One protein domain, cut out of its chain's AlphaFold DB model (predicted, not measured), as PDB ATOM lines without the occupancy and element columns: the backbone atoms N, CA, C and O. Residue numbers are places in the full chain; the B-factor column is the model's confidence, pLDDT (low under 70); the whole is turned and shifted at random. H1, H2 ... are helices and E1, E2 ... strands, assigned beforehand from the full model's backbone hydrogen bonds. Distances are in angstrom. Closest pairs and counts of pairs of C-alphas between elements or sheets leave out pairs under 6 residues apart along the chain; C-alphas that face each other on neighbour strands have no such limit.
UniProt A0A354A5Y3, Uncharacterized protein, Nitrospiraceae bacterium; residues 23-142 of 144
ATOM      1  N   ALA A  23      30.959  55.882 -25.374       87.25
ATOM      2  CA  ALA A  23      30.255  55.497 -26.591       87.25
ATOM      3  C   ALA A  23      31.200  55.235 -27.774       87.25
ATOM      4  O   ALA A  23      30.982  54.279 -28.518       87.25
ATOM      5  N   ALA A  24      32.277  56.015 -27.916       88.25
ATOM      6  CA  ALA A  24      33.309  55.750 -28.917       88.25
ATOM      7  C   ALA A  24      34.032  54.423 -28.635       88.25
ATOM      8  O   ALA A  24      34.221  53.617 -29.545       88.25
ATOM      9  N   GLN A  25      34.336  54.144 -27.362       89.56
ATOM     10  CA  GLN A  25      34.935  52.873 -26.940       89.56
ATOM     11  C   GLN A  25      34.003  51.674 -27.168       89.56
ATOM     12  O   GLN A  25      34.461  50.586 -27.517       89.56
ATOM     13  N   ARG A  26      32.688  51.845 -26.981       90.38
ATOM     14  CA  ARG A  26      31.702  50.805 -27.311       90.38
ATOM     15  C   ARG A  26      31.684  50.533 -28.811       90.38
ATOM     16  O   ARG A  26      31.756  49.375 -29.200       90.38
ATOM     17  N   LEU A  27      31.653  51.574 -29.646       88.38
ATOM     18  CA  LEU A  27      31.680  51.427 -31.106       88.38
ATOM     19  C   LEU A  27      32.956  50.742 -31.605       88.38
ATOM     20  O   LEU A  27      32.868  49.863 -32.461       88.38
ATOM     21  N   SER A  28      34.120  51.062 -31.027       87.62
ATOM     22  CA  SER A  28      35.395  50.489 -31.475       87.62
ATOM     23  C   SER A  28      35.478  48.967 -31.328       87.62
ATOM     24  O   SER A  28      36.234  48.325 -32.053       87.62
ATOM     25  N   ARG A  29      34.672  48.370 -30.437       88.38
ATOM     26  CA  ARG A  29      34.575  46.906 -30.272       88.38
ATOM     27  C   ARG A  29      34.014  46.195 -31.504       88.38
ATOM     28  O   ARG A  29      34.188  44.990 -31.627       88.38
ATOM     29  N   PHE A  30      33.356  46.931 -32.396       87.62
ATOM     30  CA  PHE A  30      32.678  46.396 -33.573       87.62
ATOM     31  C   PHE A  30      33.329  46.852 -34.891       87.62
ATOM     32  O   PHE A  30      32.772  46.586 -35.953       87.62
ATOM     33  N   ASN A  31      34.485  47.536 -34.854       81.38
ATOM     34  CA  ASN A  31      35.084  48.200 -36.024       81.38
ATOM     35  C   ASN A  31      35.220  47.286 -37.253       81.38
ATOM     36  O   ASN A  31      34.805  47.682 -38.339       81.38
ATOM     37  N   GLY A  32      35.721  46.056 -37.085       79.69
ATOM     38  CA  GLY A  32      35.914  45.127 -38.206       79.69
ATOM     39  C   GLY A  32      34.616  44.817 -38.963       79.69
ATOM     40  O   GLY A  32      34.546  44.966 -40.183       79.69
ATOM     41  N   ALA A  33      33.555  44.458 -38.235       82.50
ATOM     42  CA  ALA A  33      32.245  44.181 -38.822       82.50
ATOM     43  C   ALA A  33      31.548  45.456 -39.335       82.50
ATOM     44  O   ALA A  33      30.860  45.428 -40.363       82.50
ATOM     45  N   LEU A  34      31.740  46.586 -38.645       86.62
ATOM     46  CA  LEU A  34      31.090  47.847 -38.984       86.62
ATOM     47  C   LEU A  34      31.607  48.468 -40.269       86.62
ATOM     48  O   LEU A  34      30.794  48.975 -41.030       86.62
ATOM     49  N   GLU A  35      32.911  48.450 -40.540       88.62
ATOM     50  CA  GLU A  35      33.453  49.096 -41.742       88.62
ATOM     51  C   GLU A  35      32.837  48.513 -43.018       88.62
ATOM     52  O   GLU A  35      32.266  49.244 -43.833       88.62
ATOM     53  N   SER A  36      32.845  47.183 -43.132       88.00
ATOM     54  CA  SER A  36      32.233  46.471 -44.262       88.00
ATOM     55  C   SER A  36      30.722  46.712 -44.337       88.00
ATOM     56  O   SER A  36      30.150  46.867 -45.419       88.00
ATOM     57  N   PHE A  37      30.049  46.764 -43.184       91.25
ATOM     58  CA  PHE A  37      28.614  47.026 -43.118       91.25
ATOM     59  C   PHE A  37      28.250  48.459 -43.533       91.25
ATOM     60  O   PHE A  37      27.293  48.683 -44.272       91.25
ATOM     61  N   VAL A  38      29.010  49.448 -43.079       91.69
ATOM     62  CA  VAL A  38      28.754  50.860 -43.363       91.69
ATOM     63  C   VAL A  38      28.980  51.161 -44.844       91.69
ATOM     64  O   VAL A  38      28.219  51.933 -45.427       91.69
ATOM     65  N   GLN A  39      29.970  50.516 -45.470       90.44
ATOM     66  CA  GLN A  39      30.253  50.664 -46.899       90.44
ATOM     67  C   GLN A  39      29.165  50.064 -47.800       90.44
ATOM     68  O   GLN A  39      28.850  50.644 -48.837       90.44
ATOM     69  N   LYS A  40      28.571  48.921 -47.424       90.69
ATOM     70  CA  LYS A  40      27.542  48.264 -48.254       90.69
ATOM     71  C   LYS A  40      26.159  48.913 -48.151       90.69
ATOM     72  O   LYS A  40      25.337  48.736 -49.046       90.69
ATOM     73  N   VAL A  41      25.870  49.620 -47.058       91.06
ATOM     74  CA  VAL A  41      24.560  50.242 -46.841       91.06
ATOM     75  C   VAL A  41      24.567  51.661 -47.394       91.06
ATOM     76  O   VAL A  41      25.322  52.505 -46.924       91.06
ATOM     77  N   SER A  42      23.687  51.961 -48.349       88.88
ATOM     78  CA  SER A  42      23.517  53.315 -48.898       88.88
ATOM     79  C   SER A  42      22.722  54.234 -47.969       88.88
ATOM     80  O   SER A  42      23.033  55.419 -47.859       88.88
ATOM     81  N   ASP A  43      21.737  53.682 -47.260       91.44
ATOM     82  CA  ASP A  43      20.823  54.425 -46.392       91.44
ATOM     83  C   ASP A  43      21.507  55.083 -45.189       91.44
ATOM     84  O   ASP A  43      22.638  54.755 -44.814       91.44
ATOM     85  N   LYS A  44      20.800  56.025 -44.556       91.38
ATOM     86  CA  LYS A  44      21.251  56.655 -43.310       91.38
ATOM     87  C   LYS A  44      21.355  55.617 -42.199       91.38
ATOM     88  O   LYS A  44      20.535  54.705 -42.119       91.38
ATOM     89  N   LEU A  45      22.371  55.774 -41.358       94.44
ATOM     90  CA  LEU A  45      22.655  54.866 -40.256       94.44
ATOM     91  C   LEU A  45      22.576  55.623 -38.937       94.44
ATOM     92  O   LEU A  45      23.243  56.646 -38.759       94.44
ATOM     93  N   GLU A  46      21.791  55.083 -38.017       94.56
ATOM     94  CA  GLU A  46      21.783  55.489 -36.619       94.56
ATOM     95  C   GLU A  46      22.175  54.297 -35.747       94.56
ATOM     96  O   GLU A  46      21.571  53.229 -35.809       94.56
ATOM     97  N   MET A  47      23.228  54.477 -34.962       94.69
ATOM     98  CA  MET A  47      23.846  53.463 -34.126       94.69
ATOM     99  C   MET A  47      23.493  53.702 -32.663       94.69
ATOM    100  O   MET A  47      23.633  54.815 -32.161       94.69
ATOM    101  N   VAL A  48      23.079  52.645 -31.969       94.88
ATOM    102  CA  VAL A  48      22.794  52.650 -30.531       94.88
ATOM    103  C   VAL A  48      23.737  51.647 -29.864       94.88
ATOM    104  O   VAL A  48      23.439  50.447 -29.836       94.88
ATOM    105  N   PRO A  49      24.920  52.098 -29.406       93.44
ATOM    106  CA  PRO A  49      25.912  51.216 -28.810       93.44
ATOM    107  C   PRO A  49      25.576  50.893 -27.349       93.44
ATOM    108  O   PRO A  49      25.439  51.791 -26.520       93.44
ATOM    109  N   THR A  50      25.544  49.603 -27.016       91.69
ATOM    110  CA  THR A  50      25.584  49.109 -25.627       91.69
ATOM    111  C   THR A  50      26.945  48.473 -25.339       91.69
ATOM    112  O   THR A  50      27.845  48.510 -26.181       91.69
ATOM    113  N   ASP A  51      27.122  47.874 -24.162       88.38
ATOM    114  CA  ASP A  51      28.381  47.206 -23.820       88.38
ATOM    115  C   ASP A  51      28.632  45.931 -24.648       88.38
ATOM    116  O   ASP A  51      29.786  45.639 -24.971       88.38
ATOM    117  N   ASN A  52      27.565  45.208 -25.016       90.38
ATOM    118  CA  ASN A  52      27.649  43.884 -25.653       90.38
ATOM    119  C   ASN A  52      26.947  43.791 -27.010       90.38
ATOM    120  O   ASN A  52      27.214  42.860 -27.764       90.38
ATOM    121  N   THR A  53      26.058  44.724 -27.336       93.56
ATOM    122  CA  THR A  53      25.319  44.718 -28.600       93.56
ATOM    123  C   THR A  53      25.289  46.117 -29.191       93.56
ATOM    124  O   THR A  53      25.032  47.103 -28.498       93.56
ATOM    125  N   LEU A  54      25.518  46.205 -30.489       94.81
ATOM    126  CA  LEU A  54      25.329  47.418 -31.257       94.81
ATOM    127  C   LEU A  54      24.075  47.263 -32.104       94.81
ATOM    128  O   LEU A  54      24.049  46.423 -32.999       94.81
ATOM    129  N   TYR A  55      23.060  48.084 -31.846       96.12
ATOM    130  CA  TYR A  55      21.883  48.156 -32.705       96.12
ATOM    131  C   TYR A  55      22.088  49.223 -33.771       96.12
ATOM    132  O   TYR A  55      22.558  50.323 -33.482       96.12
ATOM    133  N   VAL A  56      21.717  48.902 -35.004       95.75
ATOM    134  CA  VAL A  56      21.857  49.787 -36.155       95.75
ATOM    135  C   VAL A  56      20.512  49.941 -36.840       95.75
ATOM    136  O   VAL A  56      19.962  48.997 -37.407       95.75
ATOM    137  N   PHE A  57      19.994  51.158 -36.805       95.56
ATOM    138  CA  PHE A  57      18.815  51.570 -37.543       95.56
ATOM    139  C   PHE A  57      19.240  52.027 -38.937       95.56
ATOM    140  O   PHE A  57      20.102  52.895 -39.085       95.56
ATOM    141  N   ILE A  58      18.624  51.437 -39.956       94.75
ATOM    142  CA  ILE A  58      18.947  51.656 -41.366       94.75
ATOM    143  C   ILE A  58      17.772  52.379 -42.015       94.75
ATOM    144  O   ILE A  58      16.684  51.814 -42.063       94.75
ATOM    145  N   GLY A  59      17.964  53.594 -42.521       91.88
ATOM    146  CA  GLY A  59      16.922  54.393 -43.171       91.88
ATOM    147  C   GLY A  59      16.532  55.631 -42.367       91.88
ATOM    148  O   GLY A  59      17.380  56.310 -41.799       91.88
ATOM    149  N   ASN A  60      15.238  55.948 -42.331       87.50
ATOM    150  CA  ASN A  60      14.694  57.147 -41.690       87.50
ATOM    151  C   ASN A  60      13.689  56.781 -40.580       87.50
ATOM    152  O   ASN A  60      12.471  56.867 -40.801       87.50
ATOM    153  N   PRO A  61      14.153  56.374 -39.387       86.06
ATOM    154  CA  PRO A  61      13.274  56.144 -38.246       86.06
ATOM    155  C   PRO A  61      12.543  57.427 -37.791       86.06
ATOM    156  O   PRO A  61      13.104  58.522 -37.886       86.06
ATOM    157  N   PRO A  62      11.290  57.338 -37.296       85.56
ATOM    158  CA  PRO A  62      10.470  56.129 -37.160       85.56
ATOM    159  C   PRO A  62       9.679  55.753 -38.432       85.56
ATOM    160  O   PRO A  62       8.840  54.860 -38.384       85.56
ATOM    161  N   LYS A  63       9.884  56.424 -39.576       84.06
ATOM    162  CA  LYS A  63       9.040  56.239 -40.774       84.06
ATOM    163  C   LYS A  63       9.334  54.924 -41.502       84.06
ATOM    164  O   LYS A  63       8.520  54.002 -41.493       84.06
ATOM    165  N   MET A  64      10.495  54.846 -42.146       85.50
ATOM    166  CA  MET A  64      10.913  53.693 -42.946       85.50
ATOM    167  C   MET A  64      12.317  53.312 -42.532       85.50
ATOM    168  O   MET A  64      13.260  54.043 -42.833       85.50
ATOM    169  N   PHE A  65      12.442  52.204 -41.812       92.69
ATOM    170  CA  PHE A  65      13.735  51.732 -41.361       92.69
ATOM    171  C   PHE A  65      13.778  50.214 -41.208       92.69
ATOM    172  O   PHE A  65      12.754  49.568 -40.984       92.69
ATOM    173  N   GLY A  66      14.981  49.666 -41.328       93.75
ATOM    174  CA  GLY A  66      15.333  48.325 -40.882       93.75
ATOM    175  C   GLY A  66      16.162  48.377 -39.602       93.75
ATOM    176  O   GLY A  66      16.674  49.433 -39.227       93.75
ATOM    177  N   ILE A  67      16.306  47.223 -38.952       95.81
ATOM    178  CA  ILE A  67      17.219  47.047 -37.822       95.81
ATOM    179  C   ILE A  67      18.187  45.914 -38.138       95.81
ATOM    180  O   ILE A  67      17.768  44.808 -38.496       95.81
ATOM    181  N   ALA A  68      19.467  46.207 -37.962       96.06
ATOM    182  CA  ALA A  68      20.533  45.230 -37.851       96.06
ATOM    183  C   ALA A  68      21.170  45.315 -36.459       96.06
ATOM    184  O   ALA A  68      21.031  46.328 -35.770       96.06
ATOM    185  N   TRP A  69      21.852  44.260 -36.028       96.31
ATOM    186  CA  TRP A  69      22.655  44.303 -34.812       96.31
ATOM    187  C   TRP A  69      23.900  43.430 -34.901       96.31
ATOM    188  O   TRP A  69      23.959  42.467 -35.668       96.31
ATOM    189  N   PHE A  70      24.881  43.782 -34.078       94.56
ATOM    190  CA  PHE A  70      26.147  43.078 -33.915       94.56
ATOM    191  C   PHE A  70      26.350  42.780 -32.436       94.56
ATOM    192  O   PHE A  70      26.082  43.642 -31.599       94.56
ATOM    193  N   ASN A  71      26.830  41.584 -32.111       92.12
ATOM    194  CA  ASN A  71      27.197  41.222 -30.743       92.12
ATOM    195  C   ASN A  71      28.712  41.336 -30.566       92.12
ATOM    196  O   ASN A  71      29.473  41.061 -31.489       92.12
ATOM    197  N   ALA A  72      29.157  41.766 -29.390       86.69
ATOM    198  CA  ALA A  72      30.571  41.902 -29.090       86.69
ATOM    199  C   ALA A  72      31.237  40.521 -29.158       86.69
ATOM    200  O   ALA A  72      30.749  39.561 -28.562       86.69
ATOM    201  N   GLY A  73      32.341  40.428 -29.900       83.69
ATOM    202  CA  GLY A  73      33.022  39.158 -30.167       83.69
ATOM    203  C   GLY A  73      32.413  38.327 -31.304       83.69
ATOM    204  O   GLY A  73      32.904  37.232 -31.566       83.69
ATOM    205  N   GLU A  74      31.380  38.824 -31.994       84.50
ATOM    206  CA  GLU A  74      30.845  38.220 -33.213       84.50
ATOM    207  C   GLU A  74      31.050  39.143 -34.424       84.50
ATOM    208  O   GLU A  74      30.621  40.294 -34.414       84.50
ATOM    209  N   ASP A  75      31.592  38.604 -35.518       79.94
ATOM    210  CA  ASP A  75      31.759  39.348 -36.781       79.94
ATOM    211  C   ASP A  75      30.531  39.265 -37.708       79.94
ATOM    212  O   ASP A  75      30.541  39.764 -38.836       79.94
ATOM    213  N   ARG A  76      29.450  38.617 -37.258       86.50
ATOM    214  CA  ARG A  76      28.228  38.447 -38.054       86.50
ATOM    215  C   ARG A  76      27.240  39.586 -37.821       86.50
ATOM    216  O   ARG A  76      26.896  39.916 -36.689       86.50
ATOM    217  N   GLU A  77      26.720  40.126 -38.920       92.00
ATOM    218  CA  GLU A  77      25.515  40.952 -38.897       92.00
ATOM    219  C   GLU A  77      24.298  40.059 -38.663       92.00
ATOM    220  O   GLU A  77      24.075  39.080 -39.381       92.00
ATOM    221  N   HIS A  78      23.456  40.459 -37.721       94.12
ATOM    222  CA  HIS A  78      22.093  39.964 -37.621       94.12
ATOM    223  C   HIS A  78      21.118  41.014 -38.140       94.12
ATOM    224  O   HIS A  78      21.324  42.211 -37.951       94.12
ATOM    225  N   ASN A  79      20.035  40.577 -38.778       94.19
ATOM    226  CA  ASN A  79      19.059  41.472 -39.390       94.19
ATOM    227  C   ASN A  79      17.637  41.069 -39.002       94.19
ATOM    228  O   ASN A  79      17.262  39.899 -39.113       94.19
ATOM    229  N   PHE A  80      16.827  42.046 -38.594       94.38
ATOM    230  CA  PHE A  80      15.483  41.798 -38.079       94.38
ATOM    231  C   PHE A  80      14.567  41.176 -39.139       94.38
ATOM    232  O   PHE A  80      13.828  40.233 -38.857       94.38
ATOM    233  N   LYS A  81      14.669  41.641 -40.391       91.69
ATOM    234  CA  LYS A  81      13.903  41.096 -41.521       91.69
ATOM    235  C   LYS A  81      14.266  39.635 -41.777       91.69
ATOM    236  O   LYS A  81      13.375  38.800 -41.930       91.69
ATOM    237  N   THR A  82      15.562  39.324 -41.797       93.44
ATOM    238  CA  THR A  82      16.061  37.958 -42.002       93.44
ATOM    239  C   THR A  82      15.618  37.035 -40.871       93.44
ATOM    240  O   THR A  82      15.122  35.947 -41.149       93.44
ATOM    241  N   LEU A  83      15.713  37.482 -39.614       94.50
ATOM    242  CA  LEU A  83      15.286  36.706 -38.450       94.50
ATOM    243  C   LEU A  83      13.792  36.347 -38.520       94.50
ATOM    244  O   LEU A  83      13.431  35.180 -38.373       94.50
ATOM    245  N   MET A  84      12.918  37.320 -38.797       93.50
ATOM    246  CA  MET A  84      11.477  37.063 -38.929       93.50
ATOM    247  C   MET A  84      11.160  36.107 -40.086       93.50
ATOM    248  O   MET A  84      10.295  35.241 -39.944       93.50
ATOM    249  N   SER A  85      11.874  36.236 -41.211       92.38
ATOM    250  CA  SER A  85      11.731  35.339 -42.361       92.38
ATOM    251  C   SER A  85      12.172  33.912 -42.032       92.38
ATOM    252  O   SER A  85      11.478  32.969 -42.398       92.38
ATOM    253  N   GLN A  86      13.295  33.740 -41.328       93.56
ATOM    254  CA  GLN A  86      13.797  32.428 -40.898       93.56
ATOM    255  C   GLN A  86      12.842  31.737 -39.922       93.56
ATOM    256  O   GLN A  86      12.703  30.518 -39.947       93.56
ATOM    257  N   LYS A  87      12.162  32.513 -39.075       93.38
ATOM    258  CA  LYS A  87      11.143  32.016 -38.145       93.38
ATOM    259  C   LYS A  87       9.776  31.780 -38.798       93.38
ATOM    260  O   LYS A  87       8.869  31.322 -38.112       93.38
ATOM    261  N   GLY A  88       9.614  32.100 -40.085       92.75
ATOM    262  CA  GLY A  88       8.357  31.907 -40.811       92.75
ATOM    263  C   GLY A  88       7.181  32.664 -40.191       92.75
ATOM    264  O   GLY A  88       6.064  32.151 -40.171       92.75
ATOM    265  N   LEU A  89       7.426  33.854 -39.626       93.38
ATOM    266  CA  LEU A  89       6.373  34.583 -38.923       93.38
ATOM    267  C   LEU A  89       5.242  34.997 -39.881       93.38
ATOM    268  O   LEU A  89       5.512  35.472 -40.986       93.38
ATOM    269  N   PRO A  90       3.970  34.901 -39.453       93.31
ATOM    270  CA  PRO A  90       2.853  35.379 -40.254       93.31
ATOM    271  C   PRO A  90       2.914  36.903 -40.411       93.31
ATOM    272  O   PRO A  90       3.345  37.620 -39.503       93.31
ATOM    273  N   GLN A  91       2.410  37.412 -41.537       90.94
ATOM    274  CA  GLN A  91       2.477  38.836 -41.892       90.94
ATOM    275  C   GLN A  91       1.915  39.762 -40.799       90.94
ATOM    276  O   GLN A  91       2.508  40.799 -40.515       90.94
ATOM    277  N   GLY A  92       0.824  39.370 -40.129       92.88
ATOM    278  CA  GLY A  92       0.264  40.142 -39.013       92.88
ATOM    279  C   GLY A  92       1.227  40.282 -37.826       92.88
ATOM    280  O   GLY A  92       1.349  41.363 -37.259       92.88
ATOM    281  N   LYS A  93       1.985  39.226 -37.488       92.88
ATOM    282  CA  LYS A  93       2.992  39.283 -36.413       92.88
ATOM    283  C   LYS A  93       4.187  40.147 -36.824       92.88
ATOM    284  O   LYS A  93       4.678  40.916 -36.004       92.88
ATOM    285  N   ILE A  94       4.610  40.078 -38.090       93.00
ATOM    286  CA  ILE A  94       5.664  40.946 -38.646       93.00
ATOM    287  C   ILE A  94       5.260  42.424 -38.558       93.00
ATOM    288  O   ILE A  94       6.066  43.260 -38.142       93.00
ATOM    289  N   GLN A  95       4.016  42.745 -38.919       92.25
ATOM    290  CA  GLN A  95       3.492  44.107 -38.838       92.25
ATOM    291  C   GLN A  95       3.469  44.604 -37.387       92.25
ATOM    292  O   GLN A  95       4.027  45.662 -37.109       92.25
ATOM    293  N   ASN A  96       2.942  43.802 -36.455       94.81
ATOM    294  CA  ASN A  96       2.907  44.153 -35.033       94.81
ATOM    295  C   ASN A  96       4.309  44.423 -34.466       94.81
ATOM    296  O   ASN A  96       4.522  45.438 -33.812       94.81
ATOM    297  N   LEU A  97       5.283  43.555 -34.756       94.62
ATOM    298  CA  LEU A  97       6.671  43.747 -34.323       94.62
ATOM    299  C   LEU A  97       7.295  45.011 -34.931       94.62
ATOM    300  O   LEU A  97       8.022  45.735 -34.253       94.62
ATOM    301  N   SER A  98       6.988  45.305 -36.196       92.44
ATOM    302  CA  SER A  98       7.446  46.532 -36.857       92.44
ATOM    303  C   SER A  98       6.861  47.782 -36.193       92.44
ATOM    304  O   SER A  98       7.568  48.773 -36.013       92.44
ATOM    305  N   ASP A  99       5.593  47.737 -35.785       94.44
ATOM    306  CA  ASP A  99       4.937  48.839 -35.081       94.44
ATOM    307  C   ASP A  99       5.454  48.995 -33.644       94.44
ATOM    308  O   ASP A  99       5.674  50.119 -33.188       94.44
ATOM    309  N   GLU A 100       5.763  47.897 -32.951       95.38
ATOM    310  CA  GLU A 100       6.461  47.944 -31.663       95.38
ATOM    311  C   GLU A 100       7.837  48.621 -31.781       95.38
ATOM    312  O   GLU A 100       8.151  49.490 -30.965       95.38
ATOM    313  N   LEU A 101       8.625  48.301 -32.817       94.44
ATOM    314  CA  LEU A 101       9.916  48.956 -33.073       94.44
ATOM    315  C   LEU A 101       9.756  50.455 -33.348       94.44
ATOM    316  O   LEU A 101      10.522  51.270 -32.829       94.44
ATOM    317  N   ARG A 102       8.750  50.840 -34.145       94.25
ATOM    318  CA  ARG A 102       8.428  52.256 -34.403       94.25
ATOM    319  C   ARG A 102       8.086  52.994 -33.115       94.25
ATOM    320  O   ARG A 102       8.569  54.107 -32.897       94.25
ATOM    321  N   ASN A 103       7.277  52.375 -32.260       94.62
ATOM    322  CA  ASN A 103       6.863  52.949 -30.986       94.62
ATOM    323  C   ASN A 103       8.047  53.080 -30.022       94.62
ATOM    324  O   ASN A 103       8.227  54.144 -29.432       94.62
ATOM    325  N   ALA A 104       8.889  52.049 -29.918       94.50
ATOM    326  CA  ALA A 104      10.119  52.076 -29.130       94.50
ATOM    327  C   ALA A 104      11.042  53.224 -29.555       94.50
ATOM    328  O   ALA A 104      11.454  54.030 -28.720       94.50
ATOM    329  N   TYR A 105      11.298  53.362 -30.859       93.44
ATOM    330  CA  TYR A 105      12.101  54.469 -31.377       93.44
ATOM    331  C   TYR A 105      11.469  55.827 -31.053       93.44
ATOM    332  O   TYR A 105      12.144  56.734 -30.576       93.44
ATOM    333  N   THR A 106      10.160  55.971 -31.271       92.19
ATOM    334  CA  THR A 106       9.448  57.241 -31.064       92.19
ATOM    335  C   THR A 106       9.502  57.697 -29.606       92.19
ATOM    336  O   THR A 106       9.781  58.869 -29.355       92.19
ATOM    337  N   ARG A 107       9.307  56.780 -28.647       91.38
ATOM    338  CA  ARG A 107       9.400  57.078 -27.206       91.38
ATOM    339  C   ARG A 107      10.789  57.551 -26.788       91.38
ATOM    340  O   ARG A 107      10.903  58.399 -25.913       91.38
ATOM    341  N   ASN A 108      11.826  57.023 -27.432       88.69
ATOM    342  CA  ASN A 108      13.219  57.263 -27.071       88.69
ATOM    343  C   ASN A 108      13.935  58.248 -28.017       88.69
ATOM    344  O   ASN A 108      15.154  58.352 -27.988       88.69
ATOM    345  N   ASN A 109      13.215  58.985 -28.872       79.94
ATOM    346  CA  ASN A 109      13.841  59.854 -29.882       79.94
ATOM    347  C   ASN A 109      14.398  61.175 -29.304       79.94
ATOM    348  O   ASN A 109      15.165  61.863 -29.974       79.94
ATOM    349  N   ALA A 110      14.012  61.541 -28.078       75.88
ATOM    350  CA  ALA A 110      14.445  62.762 -27.388       75.88
ATOM    351  C   ALA A 110      15.779  62.596 -26.630       75.88
ATOM    352  O   ALA A 110      15.993  63.231 -25.602       75.88
ATOM    353  N   VAL A 111      16.658  61.717 -27.114       82.12
ATOM    354  CA  VAL A 111      17.966  61.432 -26.507       82.12
ATOM    355  C   VAL A 111      19.078  62.238 -27.156       82.12
ATOM    356  O   VAL A 111      18.942  62.730 -28.280       82.12
ATOM    357  N   GLU A 112      20.201  62.336 -26.452       86.31
ATOM    358  CA  GLU A 112      21.417  62.900 -27.014       86.31
ATOM    359  C   GLU A 112      21.902  62.067 -28.198       86.31
ATOM    360  O   GLU A 112      22.004  60.834 -28.141       86.31
ATOM    361  N   LYS A 113      22.201  62.781 -29.281       91.94
ATOM    362  CA  LYS A 113      22.711  62.213 -30.516       91.94
ATOM    363  C   LYS A 113      23.997  62.917 -30.900       91.94
ATOM    364  O   LYS A 113      24.098  64.139 -30.804       91.94
ATOM    365  N   TYR A 114      24.935  62.127 -31.383       93.25
ATOM    366  CA  TYR A 114      26.256  62.540 -31.820       93.25
ATOM    367  C   TYR A 114      26.468  62.119 -33.272       93.25
ATOM    368  O   TYR A 114      25.725  61.299 -33.813       93.25
ATOM    369  N   SER A 115      27.482  62.676 -33.918       93.19
ATOM    370  CA  SER A 115      27.944  62.234 -35.226       93.19
ATOM    371  C   SER A 115      29.311  61.572 -35.119       93.19
ATOM    372  O   SER A 115      30.193  62.041 -34.408       93.19
ATOM    373  N   ALA A 116      29.497  60.476 -35.838       91.88
ATOM    374  CA  ALA A 116      30.791  59.825 -35.992       91.88
ATOM    375  C   ALA A 116      31.045  59.541 -37.474       91.88
ATOM    376  O   ALA A 116      30.122  59.577 -38.292       91.88
ATOM    377  N   THR A 117      32.297  59.273 -37.829       90.94
ATOM    378  CA  THR A 117      32.663  58.844 -39.182       90.94
ATOM    379  C   THR A 117      33.263  57.451 -39.106       90.94
ATOM    380  O   THR A 117      34.233  57.243 -38.385       90.94
ATOM    381  N   ILE A 118      32.688  56.509 -39.850       89.69
ATOM    382  CA  ILE A 118      33.174  55.129 -39.963       89.69
ATOM    383  C   ILE A 118      33.342  54.837 -41.450       89.69
ATOM    384  O   ILE A 118      32.427  55.099 -42.230       89.69
ATOM    385  N   ALA A 119      34.517  54.350 -41.855       88.44
ATOM    386  CA  ALA A 119      34.843  54.074 -43.260       88.44
ATOM    387  C   ALA A 119      34.514  55.243 -44.224       88.44
ATOM    388  O   ALA A 119      34.035  55.035 -45.337       88.44
ATOM    389  N   GLY A 120      34.724  56.489 -43.781       87.00
ATOM    390  CA  GLY A 120      34.447  57.697 -44.570       87.00
ATOM    391  C   GLY A 120      32.968  58.100 -44.665       87.00
ATOM    392  O   GLY A 120      32.657  59.114 -45.286       87.00
ATOM    393  N   LYS A 121      32.050  57.360 -44.032       89.38
ATOM    394  CA  LYS A 121      30.620  57.681 -43.987       89.38
ATOM    395  C   LYS A 121      30.231  58.261 -42.629       89.38
ATOM    396  O   LYS A 121      30.541  57.692 -41.582       89.38
ATOM    397  N   LYS A 122      29.515  59.389 -42.661       90.75
ATOM    398  CA  LYS A 122      28.925  60.015 -41.473       90.75
ATOM    399  C   LYS A 122      27.750  59.172 -40.977       90.75
ATOM    400  O   LYS A 122      26.862  58.822 -41.756       90.75
ATOM    401  N   ILE A 123      27.748  58.869 -39.686       92.56
ATOM    402  CA  ILE A 123      26.708  58.099 -39.003       92.56
ATOM    403  C   ILE A 123      26.240  58.851 -37.758       92.56
ATOM    404  O   ILE A 123      26.993  59.637 -37.176       92.56
ATOM    405  N   THR A 124      24.993  58.617 -37.358       94.00
ATOM    406  CA  THR A 124      24.433  59.153 -36.113       94.00
ATOM    407  C   THR A 124      24.647  58.141 -34.995       94.00
ATOM    408  O   THR A 124      24.452  56.949 -35.206       94.00
ATOM    409  N   VAL A 125      25.018  58.599 -33.805       94.19
ATOM    410  CA  VAL A 125      25.163  57.769 -32.604       94.19
ATOM    411  C   VAL A 125      24.178  58.267 -31.559       94.19
ATOM    412  O   VAL A 125      24.272  59.416 -31.143       94.19
ATOM    413  N   SER A 126      23.251  57.420 -31.129       93.25
ATOM    414  CA  SER A 126      22.237  57.746 -30.122       93.25
ATOM    415  C   SER A 126      22.541  57.021 -28.818       93.25
ATOM    416  O   SER A 126      22.654  55.794 -28.794       93.25
ATOM    417  N   LEU A 127      22.650  57.770 -27.720       90.50
ATOM    418  CA  LEU A 127      22.959  57.214 -26.401       90.50
ATOM    419  C   LEU A 127      21.664  56.906 -25.651       90.50
ATOM    420  O   LEU A 127      21.205  57.686 -24.823       90.50
ATOM    421  N   SER A 128      21.036  55.781 -25.990       91.81
ATOM    422  CA  SER A 128      19.767  55.374 -25.384       91.81
ATOM    423  C   SER A 128      19.774  53.912 -24.969       91.81
ATOM    424  O   SER A 128      19.433  53.022 -25.752       91.81
ATOM    425  N   ASP A 129      20.096  53.673 -23.699       90.56
ATOM    426  CA  ASP A 129      19.985  52.340 -23.101       90.56
ATOM    427  C   ASP A 129      18.521  51.865 -23.069       90.56
ATOM    428  O   ASP A 129      18.244  50.683 -23.260       90.56
ATOM    429  N   ALA A 130      17.569  52.792 -22.915       93.12
ATOM    430  CA  ALA A 130      16.140  52.495 -22.969       93.12
ATOM    431  C   ALA A 130      15.698  52.005 -24.360       93.12
ATOM    432  O   ALA A 130      15.013  50.987 -24.459       93.12
ATOM    433  N   LEU A 131      16.139  52.662 -25.442       94.44
ATOM    434  CA  LEU A 131      15.871  52.189 -26.803       94.44
ATOM    435  C   LEU A 131      16.519  50.829 -27.056       94.44
ATOM    436  O   LEU A 131      15.885  49.947 -27.632       94.44
ATOM    437  N   ALA A 132      17.765  50.646 -26.620       94.31
ATOM    438  CA  ALA A 132      18.455  49.373 -26.755       94.31
ATOM    439  C   ALA A 132      17.726  48.241 -26.011       94.31
ATOM    440  O   ALA A 132      17.571  47.149 -26.559       94.31
ATOM    441  N   GLY A 133      17.232  48.510 -24.799       95.00
ATOM    442  CA  GLY A 133      16.415  47.584 -24.019       95.00
ATOM    443  C   GLY A 133      15.102  47.230 -24.718       95.00
ATOM    444  O   GLY A 133      14.796  46.048 -24.870       95.00
ATOM    445  N   ASP A 134      14.364  48.226 -25.214       95.56
ATOM    446  CA  ASP A 134      13.119  48.010 -25.959       95.56
ATOM    447  C   ASP A 134      13.355  47.143 -27.210       95.56
ATOM    448  O   ASP A 134      12.649  46.157 -27.433       95.56
ATOM    449  N   VAL A 135      14.377  47.471 -28.012       95.56
ATOM    450  CA  VAL A 135      14.733  46.706 -29.219       95.56
ATOM    451  C   VAL A 135      15.121  45.274 -28.858       95.56
ATOM    452  O   VAL A 135      14.665  44.337 -29.515       95.56
ATOM    453  N   HIS A 136      15.910  45.089 -27.797       96.00
ATOM    454  CA  HIS A 136      16.287  43.765 -27.319       96.00
ATOM    455  C   HIS A 136      15.057  42.914 -26.991       96.00
ATOM    456  O   HIS A 136      14.933  41.795 -27.486       96.00
ATOM    457  N   GLN A 137      14.118  43.455 -26.209       95.75
ATOM    458  CA  GLN A 137      12.891  42.749 -25.835       95.75
ATOM    459  C   GLN A 137      12.060  42.363 -27.064       95.75
ATOM    460  O   GLN A 137      11.553  41.244 -27.148       95.75
ATOM    461  N   ILE A 138      11.961  43.253 -28.054       95.81
ATOM    462  CA  ILE A 138      11.230  42.981 -29.297       95.81
ATOM    463  C   ILE A 138      11.903  41.862 -30.105       95.81
ATOM    464  O   ILE A 138      11.216  40.986 -30.628       95.81
ATOM    465  N   ILE A 139      13.237  41.835 -30.164       94.69
ATOM    466  CA  ILE A 139      13.994  40.746 -30.796       94.69
ATOM    467  C   ILE A 139      13.766  39.418 -30.059       94.69
ATOM    468  O   ILE A 139      13.536  38.395 -30.708       94.69
ATOM    469  N   GLN A 140      13.757  39.413 -28.723       94.50
ATOM    470  CA  GLN A 140      13.509  38.193 -27.941       94.50
ATOM    471  C   GLN A 140      12.124  37.583 -28.214       94.50
ATOM    472  O   GLN A 140      12.013  36.362 -28.297       94.50
ATOM    473  N   LYS A 141      11.090  38.394 -28.484       93.88
ATOM    474  CA  LYS A 141       9.750  37.911 -28.899       93.88
ATOM    475  C   LYS A 141       9.730  37.150 -30.235       93.88
ATOM    476  O   LYS A 141       8.714  36.541 -30.583       93.88
ATOM    477  N   VAL A 142      10.795  37.259 -31.028       92.44
ATOM    478  CA  VAL A 142      10.970  36.507 -32.279       92.44
ATOM    479  C   VAL A 142      11.715  35.190 -32.040       92.44
ATOM    480  O   VAL A 142      11.519  34.228 -32.784       92.44
TER     481      VAL A 142
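Overview. This is residues 23 to 142 of the 144 residues of an uncharacterized protein of Nitrospiraceae bacterium (UniProt A0A354A5Y3). A strongly twisted sheet of five strands makes the middle of this domain, with H5 crossing one face of it and H4 side by side with H5, farther out near the edge strand E3. H1 and H2 pack on the other face, toward the strands E1, E5 and E4, and the short helix H3 sits at the E3 edge, near one end of H4 and H5. The printed part has 120 residues with five named helices and five named strands, in the order H1, H2, E1, E2, E3, H3, H4, E4, E5, H5; the class is mixed, helices and strands. The sheet's order is E3, E2, E1, E5, E4, and it is mixed, with E1 and E5 parallel and the other neighbours antiparallel. The whole is compact, with a radius of gyration of the C-alphas of 13.6 A and spans of 38 by 30 by 26 A.

Along the chain. In the sheet, E3 is residues 64 to 71, 23.9 A from first to last C-alpha, and E2 is residues 53 to 60, 20.9 A. E1 is residues 45 to 49, 12.4 A; E5 is residues 121 to 126, 16.2 A; E4 is residues 113 to 118, 15.8 A. The longest helix, H4, is residues 91 to 107, 24.4 A, and H5 is residues 129 to 142, 20.4 A. H2 is residues 31 to 40, 14.4 A; H3 is residues 80 to 86, 9.9 A; H1 is residues 23 to 28, 8.7 A. C-alpha 23, where H1 begins, is at (30.255, 55.497, -26.591), C-alpha 64, where E3 begins, is at (10.913, 53.693, -42.946), and C-alpha 142, where H5 ends, is at (10.970, 36.507, -32.279).

Arrangement. E1, E2 and E3 form a meander, each strand the antiparallel neighbour of the one before. E2 and E3 are a hairpin at 163 degrees, with N 56 and O 68 2.8 A apart, within hydrogen-bond range. E1 and E2 are a hairpin at 157 degrees, with N 48 and O 55 at 2.8 A. E1 and E5 are parallel at 46 degrees, with N 47 and O 124 at 2.8 A. E4 and E5 are a hairpin at 147 degrees, with N 123 and O 116 at 2.8 A. The domain has three layers, helices on both faces of the sheet: H4 and H5 on one face, H1 and H2 on the other. H5 runs across the strands, at 73 degrees to E1 on the local plane, with a height over the sheet of 9.9 A; it lies over E1 and, only just, over E2 and E3, with 3 of its C-alphas on each of these two. The closest C-alphas of H5 and E1 are those of Ala 132 and Val 48, 6.6 A apart. H4 and H5 touch at a shallow tilt of 8 degrees, opposite ways, and their closest C-alphas, those of Ala 104 and Asp 134, are 6.0 A apart. H3 only grazes the sheet with residues 80 to 82, and it only just touches H5, with 3 pairs of C-alphas within 8 A, made by residues 139 to 142 of H5 alone; the closest are Met 84 and Val 142, 6.7 A. H1 and H2 are on the sheet over none of its strands, at heights of 7.1 A and 6.7 A; the closest C-alphas of H2 and E4 are those of Glu 35 and Ile 118, 6.3 A apart. H1 and H2 meet only through their link, and each is apart from H3, H4 and H5. Every O i to N i+4 pair is within hydrogen-bond range in H1, H3 and H4; the count is 5 of 6 in H2 and 9 of 10 in H5.

Size, cuts and confidence. The two C-alphas farthest apart, those of Pro 90 and Gly 120, are 38.9 A from each other. The printed part, residues 23 to 142, has no cut. No link is long: E3 to H3, with 8 residues, is short, and the others are tight. Within the E3 to H3 link, residues 78 to 79 pair antiparallel with residues 68 to 69 of E3. The mean pLDDT of the printed part is 91.2, and no printed residue is under 70.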